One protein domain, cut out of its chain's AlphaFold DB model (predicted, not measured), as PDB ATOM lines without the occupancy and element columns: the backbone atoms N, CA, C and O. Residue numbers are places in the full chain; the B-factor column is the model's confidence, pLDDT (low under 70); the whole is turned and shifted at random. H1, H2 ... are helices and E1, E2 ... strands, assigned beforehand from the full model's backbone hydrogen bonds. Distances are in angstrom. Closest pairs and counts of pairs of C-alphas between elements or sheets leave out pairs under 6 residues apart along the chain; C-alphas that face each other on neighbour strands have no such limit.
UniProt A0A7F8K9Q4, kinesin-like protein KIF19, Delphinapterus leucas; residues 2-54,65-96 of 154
ATOM      1  N   LEU A   2     -47.452  44.653  -4.770       56.34
ATOM      2  CA  LEU A   2     -46.782  45.848  -4.229       56.34
ATOM      3  C   LEU A   2     -47.386  47.201  -4.662       56.34
ATOM      4  O   LEU A   2     -46.816  48.236  -4.336       56.34
ATOM      5  N   CYS A   3     -48.480  47.217  -5.439       49.50
ATOM      6  CA  CYS A   3     -49.051  48.464  -5.962       49.50
ATOM      7  C   CYS A   3     -49.397  49.407  -4.810       49.50
ATOM      8  O   CYS A   3     -50.291  49.105  -4.024       49.50
ATOM      9  N   MET A   4     -48.696  50.537  -4.749       51.28
ATOM     10  CA  MET A   4     -49.012  51.655  -3.858       51.28
ATOM     11  C   MET A   4     -49.965  52.649  -4.547       51.28
ATOM     12  O   MET A   4     -50.296  53.688  -3.989       51.28
ATOM     13  N   ASP A   5     -50.416  52.314  -5.759       46.97
ATOM     14  CA  ASP A   5     -51.010  53.265  -6.698       46.97
ATOM     15  C   ASP A   5     -52.553  53.271  -6.628       46.97
ATOM     16  O   ASP A   5     -53.190  54.161  -7.181       46.97
ATOM     17  N   ALA A   6     -53.168  52.286  -5.952       45.47
ATOM     18  CA  ALA A   6     -54.630  52.124  -5.866       45.47
ATOM     19  C   ALA A   6     -55.160  51.741  -4.463       45.47
ATOM     20  O   ALA A   6     -56.335  51.416  -4.317       45.47
ATOM     21  N   GLY A   7     -54.308  51.764  -3.434       53.38
ATOM     22  CA  GLY A   7     -54.644  51.376  -2.058       53.38
ATOM     23  C   GLY A   7     -53.458  50.714  -1.349       53.38
ATOM     24  O   GLY A   7     -52.454  50.420  -2.002       53.38
ATOM     25  N   PRO A   8     -53.534  50.479  -0.026       60.19
ATOM     26  CA  PRO A   8     -52.490  49.753   0.684       60.19
ATOM     27  C   PRO A   8     -52.432  48.321   0.138       60.19
ATOM     28  O   PRO A   8     -53.341  47.520   0.345       60.19
ATOM     29  N   GLY A   9     -51.382  48.001  -0.624       75.00
ATOM     30  CA  GLY A   9     -51.161  46.644  -1.116       75.00
ATOM     31  C   GLY A   9     -51.133  45.636   0.038       75.00
ATOM     32  O   GLY A   9     -50.790  45.985   1.163       75.00
ATOM     33  N   ILE A  10     -51.450  44.368  -0.239       82.56
ATOM     34  CA  ILE A  10     -51.574  43.318   0.794       82.56
ATOM     35  C   ILE A  10     -50.339  43.185   1.704       82.56
ATOM     36  O   ILE A  10     -50.465  42.809   2.861       82.56
ATOM     37  N   TYR A  11     -49.154  43.554   1.209       85.75
ATOM     38  CA  TYR A  11     -47.922  43.582   2.000       85.75
ATOM     39  C   TYR A  11     -47.984  44.630   3.110       85.75
ATOM     40  O   TYR A  11     -47.582  44.351   4.231       85.75
ATOM     41  N   LEU A  12     -48.481  45.829   2.795       84.81
ATOM     42  CA  LEU A  12     -48.604  46.906   3.767       84.81
ATOM     43  C   LEU A  12     -49.614  46.524   4.847       84.81
ATOM     44  O   LEU A  12     -49.290  46.633   6.019       84.81
ATOM     45  N   GLN A  13     -50.780  45.998   4.454       87.75
ATOM     46  CA  GLN A  13     -51.799  45.574   5.414       87.75
ATOM     47  C   GLN A  13     -51.277  44.479   6.351       87.75
ATOM     48  O   GLN A  13     -51.328  44.647   7.561       87.75
ATOM     49  N   MET A  14     -50.689  43.403   5.811       90.62
ATOM     50  CA  MET A  14     -50.180  42.313   6.652       90.62
ATOM     51  C   MET A  14     -49.041  42.748   7.577       90.62
ATOM     52  O   MET A  14     -48.918  42.222   8.678       90.62
ATOM     53  N   LEU A  15     -48.192  43.680   7.138       91.19
ATOM     54  CA  LEU A  15     -47.137  44.212   7.992       91.19
ATOM     55  C   LEU A  15     -47.717  45.090   9.097       91.19
ATOM     56  O   LEU A  15     -47.346  44.897  10.248       91.19
ATOM     57  N   THR A  16     -48.648  45.991   8.783       91.06
ATOM     58  CA  THR A  16     -49.356  46.778   9.800       91.06
ATOM     59  C   THR A  16     -50.009  45.869  10.839       91.06
ATOM     60  O   THR A  16     -49.750  46.038  12.027       91.06
ATOM     61  N   ASP A  17     -50.758  44.856  10.400       92.56
ATOM     62  CA  ASP A  17     -51.441  43.914  11.292       92.56
ATOM     63  C   ASP A  17     -50.442  43.135  12.167       92.56
ATOM     64  O   ASP A  17     -50.663  42.956  13.363       92.56
ATOM     65  N   LEU A  18     -49.311  42.699  11.593       92.50
ATOM     66  CA  LEU A  18     -48.261  41.995  12.332       92.50
ATOM     67  C   LEU A  18     -47.654  42.874  13.429       92.50
ATOM     68  O   LEU A  18     -47.527  42.428  14.567       92.50
ATOM     69  N   PHE A  19     -47.236  44.094  13.088       92.00
ATOM     70  CA  PHE A  19     -46.579  44.984  14.046       92.00
ATOM     71  C   PHE A  19     -47.552  45.468  15.123       92.00
ATOM     72  O   PHE A  19     -47.168  45.504  16.289       92.00
ATOM     73  N   GLN A  20     -48.818  45.712  14.774       91.81
ATOM     74  CA  GLN A  20     -49.857  46.016  15.756       91.81
ATOM     75  C   GLN A  20     -50.082  44.844  16.725       91.81
ATOM     76  O   GLN A  20     -50.092  45.045  17.936       91.81
ATOM     77  N   ALA A  21     -50.184  43.606  16.230       90.06
ATOM     78  CA  ALA A  21     -50.352  42.432  17.093       90.06
ATOM     79  C   ALA A  21     -49.155  42.207  18.039       90.06
ATOM     80  O   ALA A  21     -49.314  41.713  19.158       90.06
ATOM     81  N   ILE A  22     -47.942  42.563  17.601       88.38
ATOM     82  CA  ILE A  22     -46.736  42.508  18.437       88.38
ATOM     83  C   ILE A  22     -46.785  43.580  19.535       88.38
ATOM     84  O   ILE A  22     -46.464  43.282  20.683       88.38
ATOM     85  N   GLU A  23     -47.224  44.797  19.214       86.06
ATOM     86  CA  GLU A  23     -47.402  45.871  20.202       86.06
ATOM     87  C   GLU A  23     -48.497  45.539  21.230       86.06
ATOM     88  O   GLU A  23     -48.326  45.798  22.418       86.06
ATOM     89  N   GLU A  24     -49.588  44.892  20.819       85.31
ATOM     90  CA  GLU A  24     -50.675  44.476  21.722       85.31
ATOM     91  C   GLU A  24     -50.278  43.328  22.671       85.31
ATOM     92  O   GLU A  24     -50.894  43.140  23.719       85.31
ATOM     93  N   THR A  25     -49.241  42.549  22.343       79.38
ATOM     94  CA  THR A  25     -48.798  41.393  23.150       79.38
ATOM     95  C   THR A  25     -47.710  41.722  24.179       79.38
ATOM     96  O   THR A  25     -47.268  40.831  24.915       79.38
ATOM     97  N   HIS A  26     -47.321  42.996  24.283       65.44
ATOM     98  CA  HIS A  26     -46.185  43.462  25.082       65.44
ATOM     99  C   HIS A  26     -46.345  43.288  26.608       65.44
ATOM    100  O   HIS A  26     -45.352  43.349  27.330       65.44
ATOM    101  N   ASP A  27     -47.561  43.019  27.100       62.25
ATOM    102  CA  ASP A  27     -47.855  42.889  28.538       62.25
ATOM    103  C   ASP A  27     -47.545  41.500  29.138       62.25
ATOM    104  O   ASP A  27     -47.579  41.345  30.358       62.25
ATOM    105  N   SER A  28     -47.235  40.469  28.333       62.38
ATOM    106  CA  SER A  28     -46.993  39.106  28.867       62.38
ATOM    107  C   SER A  28     -45.862  38.303  28.220       62.38
ATOM    108  O   SER A  28     -45.433  37.300  28.792       62.38
ATOM    109  N   THR A  29     -45.350  38.710  27.054       69.69
ATOM    110  CA  THR A  29     -44.266  37.992  26.366       69.69
ATOM    111  C   THR A  29     -43.253  38.942  25.751       69.69
ATOM    112  O   THR A  29     -43.638  39.941  25.152       69.69
ATOM    113  N   ASP A  30     -41.969  38.599  25.861       83.50
ATOM    114  CA  ASP A  30     -40.880  39.353  25.243       83.50
ATOM    115  C   ASP A  30     -40.803  38.988  23.751       83.50
ATOM    116  O   ASP A  30     -40.477  37.855  23.377       83.50
ATOM    117  N   CYS A  31     -41.190  39.929  22.891       86.50
ATOM    118  CA  CYS A  31     -41.227  39.771  21.441       86.50
ATOM    119  C   CYS A  31     -40.136  40.634  20.801       86.50
ATOM    120  O   CYS A  31     -40.124  41.852  20.950       86.50
ATOM    121  N   SER A  32     -39.258  40.020  20.010       88.94
ATOM    122  CA  SER A  32     -38.287  40.730  19.176       88.94
ATOM    123  C   SER A  32     -38.483  40.396  17.702       88.94
ATOM    124  O   SER A  32     -38.845  39.283  17.319       88.94
ATOM    125  N   VAL A  33     -38.250  41.385  16.849       92.00
ATOM    126  CA  VAL A  33     -38.400  41.286  15.394       92.00
ATOM    127  C   VAL A  33     -37.045  41.437  14.719       92.00
ATOM    128  O   VAL A  33     -36.204  42.214  15.162       92.00
ATOM    129  N   SER A  34     -36.825  40.721  13.616       92.50
ATOM    130  CA  SER A  34     -35.563  40.795  12.863       92.50
ATOM    131  C   SER A  34     -35.307  42.157  12.204       92.50
ATOM    132  O   SER A  34     -34.195  42.413  11.753       92.50
ATOM    133  N   MET A  35     -36.349  42.977  12.057       91.69
ATOM    134  CA  MET A  35     -36.314  44.318  11.472       91.69
ATOM    135  C   MET A  35     -37.507  45.126  11.985       91.69
ATOM    136  O   MET A  35     -38.585  44.568  12.196       91.69
ATOM    137  N   SER A  36     -37.323  46.428  12.177       92.12
ATOM    138  CA  SER A  36     -38.398  47.334  12.595       92.12
ATOM    139  C   SER A  36     -39.439  47.543  11.489       92.12
ATOM    140  O   SER A  36     -39.183  47.286  10.306       92.12
ATOM    141  N   TYR A  37     -40.614  48.070  11.853       90.50
ATOM    142  CA  TYR A  37     -41.647  48.444  10.883       90.50
ATOM    143  C   TYR A  37     -41.099  49.405   9.817       90.50
ATOM    144  O   TYR A  37     -41.254  49.168   8.618       90.50
ATOM    145  N   LEU A  38     -40.375  50.446  10.244       90.56
ATOM    146  CA  LEU A  38     -39.813  51.451   9.343       90.56
ATOM    147  C   LEU A  38     -38.777  50.855   8.380       90.56
ATOM    148  O   LEU A  38     -38.846  51.111   7.178       90.56
ATOM    149  N   GLU A  39     -37.850  50.032   8.875       91.69
ATOM    150  CA  GLU A  39     -36.869  49.345   8.022       91.69
ATOM    151  C   GLU A  39     -37.559  48.420   7.017       91.69
ATOM    152  O   GLU A  39     -37.205  48.402   5.835       91.69
ATOM    153  N   THR A  40     -38.591  47.697   7.456       90.00
ATOM    154  CA  THR A  40     -39.373  46.812   6.587       90.00
ATOM    155  C   THR A  40     -40.046  47.603   5.461       90.00
ATOM    156  O   THR A  40     -39.971  47.212   4.294       90.00
ATOM    157  N   MET A  41     -40.647  48.751   5.782       87.50
ATOM    158  CA  MET A  41     -41.271  49.657   4.809       87.50
ATOM    159  C   MET A  41     -40.270  50.253   3.818       87.50
ATOM    160  O   MET A  41     -40.552  50.342   2.617       87.50
ATOM    161  N   GLN A  42     -39.081  50.630   4.287       88.31
ATOM    162  CA  GLN A  42     -38.012  51.132   3.424       88.31
ATOM    163  C   GLN A  42     -37.528  50.053   2.451       88.31
ATOM    164  O   GLN A  42     -37.369  50.325   1.258       88.31
ATOM    165  N   LEU A  43     -37.337  48.820   2.930       87.75
ATOM    166  CA  LEU A  43     -36.947  47.687   2.089       87.75
ATOM    167  C   LEU A  43     -38.019  47.353   1.054       87.75
ATOM    168  O   LEU A  43     -37.682  47.130  -0.110       87.75
ATOM    169  N   LEU A  44     -39.291  47.374   1.454       84.44
ATOM    170  CA  LEU A  44     -40.429  47.170   0.561       84.44
ATOM    171  C   LEU A  44     -40.448  48.212  -0.563       84.44
ATOM    172  O   LEU A  44     -40.495  47.860  -1.743       84.44
ATOM    173  N   THR A  45     -40.337  49.491  -0.200       81.25
ATOM    174  CA  THR A  45     -40.332  50.615  -1.145       81.25
ATOM    175  C   THR A  45     -39.140  50.534  -2.096       81.25
ATOM    176  O   THR A  45     -39.301  50.647  -3.314       81.25
ATOM    177  N   ARG A  46     -37.939  50.266  -1.566       83.06
ATOM    178  CA  ARG A  46     -36.717  50.116  -2.369       83.06
ATOM    179  C   ARG A  46     -36.810  48.929  -3.324       83.06
ATOM    180  O   ARG A  46     -36.457  49.072  -4.491       83.06
ATOM    181  N   GLY A  47     -37.286  47.780  -2.848       79.25
ATOM    182  CA  GLY A  47     -37.471  46.582  -3.668       79.25
ATOM    183  C   GLY A  47     -38.481  46.811  -4.791       79.25
ATOM    184  O   GLY A  47     -38.234  46.422  -5.932       79.25
ATOM    185  N   ASN A  48     -39.575  47.520  -4.501       75.75
ATOM    186  CA  ASN A  48     -40.555  47.897  -5.512       75.75
ATOM    187  C   ASN A  48     -39.959  48.855  -6.556       75.75
ATOM    188  O   ASN A  48     -40.113  48.640  -7.754       75.75
ATOM    189  N   TRP A  49     -39.211  49.875  -6.126       74.12
ATOM    190  CA  TRP A  49     -38.560  50.820  -7.036       74.12
ATOM    191  C   TRP A  49     -37.518  50.156  -7.949       74.12
ATOM    192  O   TRP A  49     -37.454  50.464  -9.141       74.12
ATOM    193  N   GLN A  50     -36.730  49.213  -7.422       71.56
ATOM    194  CA  GLN A  50     -35.777  48.434  -8.221       71.56
ATOM    195  C   GLN A  50     -36.485  47.587  -9.283       71.56
ATOM    196  O   GLN A  50     -36.061  47.592 -10.435       71.56
ATOM    197  N   ARG A  51     -37.611  46.945  -8.941       68.38
ATOM    198  CA  ARG A  51     -38.442  46.238  -9.933       68.38
ATOM    199  C   ARG A  51     -39.018  47.185 -10.986       68.38
ATOM    200  O   ARG A  51     -39.155  46.800 -12.144       68.38
ATOM    201  N   THR A  52     -39.334  48.421 -10.601       61.62
ATOM    202  CA  THR A  52     -39.966  49.384 -11.504       61.62
ATOM    203  C   THR A  52     -39.050  49.867 -12.630       61.62
ATOM    204  O   THR A  52     -39.484  49.983 -13.775       61.62
ATOM    205  N   GLN A  53     -37.768  50.100 -12.351       51.91
ATOM    206  CA  GLN A  53     -36.832  50.649 -13.344       51.91
ATOM    207  C   GLN A  53     -36.357  49.660 -14.415       51.91
ATOM    208  O   GLN A  53     -35.897  50.089 -15.470       51.91
ATOM    209  N   GLU A  54     -36.485  48.352 -14.194       51.31
ATOM    210  CA  GLU A  54     -36.127  47.335 -15.196       51.31
ATOM    211  C   GLU A  54     -37.189  47.190 -16.310       51.31
ATOM    212  O   GLU A  54     -37.021  46.424 -17.264       51.31
ATOM    213  N   SER A  65     -38.561  38.401 -12.599       71.88
ATOM    214  CA  SER A  65     -37.928  38.022 -11.326       71.88
ATOM    215  C   SER A  65     -38.942  37.799 -10.206       71.88
ATOM    216  O   SER A  65     -39.994  38.438 -10.152       71.88
ATOM    217  N   HIS A  66     -38.611  36.861  -9.313       79.62
ATOM    218  CA  HIS A  66     -39.337  36.641  -8.063       79.62
ATOM    219  C   HIS A  66     -38.782  37.573  -6.990       79.62
ATOM    220  O   HIS A  66     -37.562  37.722  -6.883       79.62
ATOM    221  N   ALA A  67     -39.650  38.144  -6.165       79.62
ATOM    222  CA  ALA A  67     -39.270  38.916  -4.991       79.62
ATOM    223  C   ALA A  67     -39.796  38.243  -3.721       79.62
ATOM    224  O   ALA A  67     -40.878  37.660  -3.714       79.62
ATOM    225  N   MET A  68     -39.021  38.328  -2.643       85.56
ATOM    226  CA  MET A  68     -39.405  37.808  -1.337       85.56
ATOM    227  C   MET A  68     -39.022  38.810  -0.256       85.56
ATOM    228  O   MET A  68     -37.863  39.214  -0.159       85.56
ATOM    229  N   LEU A  69     -40.001  39.174   0.565       87.75
ATOM    230  CA  LEU A  69     -39.798  39.872   1.825       87.75
ATOM    231  C   LEU A  69     -40.103  38.899   2.954       87.75
ATOM    232  O   LEU A  69     -41.095  38.176   2.906       87.75
ATOM    233  N   GLN A  70     -39.250  38.883   3.969       92.56
ATOM    234  CA  GLN A  70     -39.401  37.942   5.056       92.56
ATOM    235  C   GLN A  70     -39.060  38.583   6.395       92.56
ATOM    236  O   GLN A  70     -37.944  39.062   6.591       92.56
ATOM    237  N   VAL A  71     -40.014  38.527   7.318       93.12
ATOM    238  CA  VAL A  71     -39.889  39.042   8.682       93.12
ATOM    239  C   VAL A  71     -39.853  37.855   9.635       93.12
ATOM    240  O   VAL A  71     -40.691  36.957   9.548       93.12
ATOM    241  N   THR A  72     -38.854  37.813  10.515       95.00
ATOM    242  CA  THR A  72     -38.754  36.784  11.560       95.00
ATOM    243  C   THR A  72     -39.117  37.408  12.899       95.00
ATOM    244  O   THR A  72     -38.605  38.474  13.238       95.00
ATOM    245  N   VAL A  73     -39.998  36.745  13.640       92.88
ATOM    246  CA  VAL A  73     -40.459  37.154  14.966       92.88
ATOM    247  C   VAL A  73     -39.988  36.111  15.965       92.88
ATOM    248  O   VAL A  73     -40.256  34.922  15.803       92.88
ATOM    249  N   HIS A  74     -39.285  36.557  16.993       91.44
ATOM    250  CA  HIS A  74     -38.862  35.749  18.121       91.44
ATOM    251  C   HIS A  74     -39.736  36.115  19.312       91.44
ATOM    252  O   HIS A  74     -39.778  37.273  19.714       91.44
ATOM    253  N   ARG A  75     -40.420  35.130  19.882       88.38
ATOM    254  CA  ARG A  75     -41.239  35.295  21.078       88.38
ATOM    255  C   ARG A  75     -40.659  34.443  22.190       88.38
ATOM    256  O   ARG A  75     -40.538  33.232  22.027       88.38
ATOM    257  N   ARG A  76     -40.333  35.069  23.311       86.19
ATOM    258  CA  ARG A  76     -39.907  34.411  24.541       86.19
ATOM    259  C   ARG A  76     -41.050  34.466  25.545       86.19
ATOM    260  O   ARG A  76     -41.602  35.534  25.814       86.19
ATOM    261  N   SER A  77     -41.415  33.308  26.083       77.19
ATOM    262  CA  SER A  77     -42.378  33.235  27.180       77.19
ATOM    263  C   SER A  77     -41.646  33.229  28.519       77.19
ATOM    264  O   SER A  77     -40.726  32.437  28.721       77.19
ATOM    265  N   HIS A  78     -42.058  34.104  29.436       68.69
ATOM    266  CA  HIS A  78     -41.583  34.098  30.818       68.69
ATOM    267  C   HIS A  78     -42.527  33.235  31.663       68.69
ATOM    268  O   HIS A  78     -43.457  33.730  32.295       68.69
ATOM    269  N   GLY A  79     -42.310  31.919  31.642       63.97
ATOM    270  CA  GLY A  79     -42.958  30.994  32.571       63.97
ATOM    271  C   GLY A  79     -42.252  30.999  33.928       63.97
ATOM    272  O   GLY A  79     -41.028  31.053  33.993       63.97
ATOM    273  N   THR A  80     -43.013  30.927  35.020       60.28
ATOM    274  CA  THR A  80     -42.486  30.979  36.395       60.28
ATOM    275  C   THR A  80     -41.790  29.699  36.873       60.28
ATOM    276  O   THR A  80     -41.214  29.734  37.954       60.28
ATOM    277  N   ASP A  81     -41.829  28.585  36.124       62.50
ATOM    278  CA  ASP A  81     -41.348  27.283  36.640       62.50
ATOM    279  C   ASP A  81     -40.831  26.277  35.581       62.50
ATOM    280  O   ASP A  81     -40.538  25.125  35.890       62.50
ATOM    281  N   VAL A  82     -40.708  26.673  34.308       59.06
ATOM    282  CA  VAL A  82     -40.231  25.794  33.219       59.06
ATOM    283  C   VAL A  82     -39.277  26.588  32.327       59.06
ATOM    284  O   VAL A  82     -39.451  27.792  32.166       59.06
ATOM    285  N   ALA A  83     -38.242  25.920  31.804       65.06
ATOM    286  CA  ALA A  83     -37.203  26.488  30.942       65.06
ATOM    287  C   ALA A  83     -37.755  27.501  29.920       65.06
ATOM    288  O   ALA A  83     -38.800  27.254  29.326       65.06
ATOM    289  N   GLU A  84     -37.039  28.614  29.705       68.94
ATOM    290  CA  GLU A  84     -37.430  29.649  28.739       68.94
ATOM    291  C   GLU A  84     -37.751  29.030  27.368       68.94
ATOM    292  O   GLU A  84     -36.863  28.534  26.668       68.94
ATOM    293  N   GLU A  85     -39.022  29.078  26.966       77.38
ATOM    294  CA  GLU A  85     -39.442  28.659  25.632       77.38
ATOM    295  C   GLU A  85     -39.322  29.837  24.660       77.38
ATOM    296  O   GLU A  85     -39.912  30.906  24.856       77.38
ATOM    297  N   VAL A  86     -38.543  29.628  23.593       85.62
ATOM    298  CA  VAL A  86     -38.389  30.580  22.489       85.62
ATOM    299  C   VAL A  86     -39.107  30.036  21.260       85.62
ATOM    300  O   VAL A  86     -38.689  29.043  20.662       85.62
ATOM    301  N   HIS A  87     -40.163  30.725  20.844       88.94
ATOM    302  CA  HIS A  87     -40.856  30.472  19.588       88.94
ATOM    303  C   HIS A  87     -40.314  31.383  18.490       88.94
ATOM    304  O   HIS A  87     -40.117  32.580  18.695       88.94
ATOM    305  N   ILE A  88     -40.104  30.821  17.298       92.38
ATOM    306  CA  ILE A  88     -39.650  31.565  16.121       92.38
ATOM    307  C   ILE A  88     -40.723  31.454  15.039       92.38
ATOM    308  O   ILE A  88     -40.933  30.385  14.467       92.38
ATOM    309  N   GLY A  89     -41.401  32.564  14.769       92.25
ATOM    310  CA  GLY A  89     -42.335  32.723  13.659       92.25
ATOM    311  C   GLY A  89     -41.652  33.381  12.463       92.25
ATOM    312  O   GLY A  89     -40.772  34.227  12.620       92.25
ATOM    313  N   ARG A  90     -42.050  33.011  11.245       93.69
ATOM    314  CA  ARG A  90     -41.473  33.564  10.014       93.69
ATOM    315  C   ARG A  90     -42.586  33.890   9.028       93.69
ATOM    316  O   ARG A  90     -43.251  32.990   8.524       93.69
ATOM    317  N   LEU A  91     -42.792  35.179   8.774       91.69
ATOM    318  CA  LEU A  91     -43.708  35.670   7.751       91.69
ATOM    319  C   LEU A  91     -42.937  35.813   6.441       91.69
ATOM    320  O   LEU A  91     -42.037  36.646   6.350       91.69
ATOM    321  N   SER A  92     -43.306  35.026   5.433       91.00
ATOM    322  CA  SER A  92     -42.734  35.076   4.084       91.00
ATOM    323  C   SER A  92     -43.772  35.612   3.103       91.00
ATOM    324  O   SER A  92     -44.767  34.951   2.822       91.00
ATOM    325  N   MET A  93     -43.529  36.797   2.550       88.00
ATOM    326  CA  MET A  93     -44.342  37.379   1.486       88.00
ATOM    327  C   MET A  93     -43.584  37.274   0.168       88.00
ATOM    328  O   MET A  93     -42.462  37.768   0.049       88.00
ATOM    329  N   VAL A  94     -44.188  36.604  -0.813       85.31
ATOM    330  CA  VAL A  94     -43.543  36.281  -2.090       85.31
ATOM    331  C   VAL A  94     -44.355  36.869  -3.243       85.31
ATOM    332  O   VAL A  94     -45.566  36.681  -3.315       85.31
ATOM    333  N   ASP A  95     -43.693  37.606  -4.131       79.81
ATOM    334  CA  ASP A  95     -44.233  38.106  -5.399       79.81
ATOM    335  C   ASP A  95     -43.536  37.317  -6.509       79.81
ATOM    336  O   ASP A  95     -42.321  37.413  -6.701       79.81
ATOM    337  N   LEU A  96     -44.298  36.444  -7.164       81.31
ATOM    338  CA  LEU A  96     -43.767  35.548  -8.179       81.31
ATOM    339  C   LEU A  96     -43.715  36.244  -9.536       81.31
ATOM    340  O   LEU A  96     -44.612  37.004  -9.901       81.31
TER     341      LEU A  96
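Overview. This is residues 2 to 54 and 65 to 96 of the 154 residues of the protein "kinesin-like protein KIF19" of Delphinapterus leucas (UniProt A0A7F8K9Q4). A long, narrow hairpin of two strands, E2 and E3, makes the backbone of a rod, and two helices running opposite ways, H1 and H2, cover one face of it, shifted lengthwise against each other. The short strand E1 widens the sheet beside E2 at the end next to the hairpin's loop, while the last residues of H2 lie toward the other end. The printed part has 85 residues with two named helices and three named strands, in the order H1, E1, H2, E2, E3; the sheet's order is E1, E2, E3, antiparallel throughout, and the class is mixed, helices and strands. The whole is loose, with a radius of gyration of the C-alphas of 15.7 A, and spans 55 by 23 by 18 A.

Along the chain. After residues 2 to 9, H1 takes residues 10 to 24, from C-alpha 10 at (-51.574, 43.318, 0.794), and is 21.0 A long. E1 is residues 29 to 33. H2, residues 37 to 53, begins at C-alpha 37 at (-41.647, 48.444, 10.883) and measures 24.8 A. E2, residues 67 to 77, and E3, residues 85 to 95, are each 32.8 A long. E3 ends at C-alpha 95, at (-44.233, 38.106, -5.399).

Arrangement. The sheet is twisted, its C-alphas lying up to 4.3 A off the best plane. E2, the inner strand, forms a hairpin with E3: N 71 and O 91 are 2.9 A apart, within hydrogen-bond range, and so are N 89 and O 73, at 2.8 A. On the other side of E2 is the edge strand E1, antiparallel to it at 157 degrees, with N 32 and O 74 within hydrogen-bond range at 2.8 A. Helices and sheet form two layers, H1 and H2 on one face of the sheet. H1 lies over E2 and E3 at a height over the sheet of 9.5 A and runs along the strands, at 12 degrees to E2 on the local plane. The closest C-alphas of H1 and E3 are those of Tyr 11 and Met 93, 7.2 A apart. H2 is on the sheet too; its closest C-alpha to E2 is that of Leu 44, 7.4 A from that of Leu 69. H1 and H2 touch, H2 with residues 37 to 41 alone, at a shallow tilt of 9 degrees, opposite ways; their closest C-alphas, of Phe 19 and Tyr 37, are 6.8 A apart. In H1 and H2 every O i to N i+4 pair is within hydrogen-bond range.

Size, cuts and confidence. The two C-alphas farthest apart, those of Glu 54 and Asp 81, are 55.8 A apart. Residues 55 to 64 are not printed, and C-alphas 54 and 65 stand 10.2 A apart across this cut, in the link from H2 to E2. Of the links that are printed whole, H1 to E1 and E1 to H2 are tight, and E2 to E3 is short. The mean pLDDT of the printed part is 79.6; it is under 70 in residues 2 to 8, 26 to 29, 51 to 54 and 78 to 84.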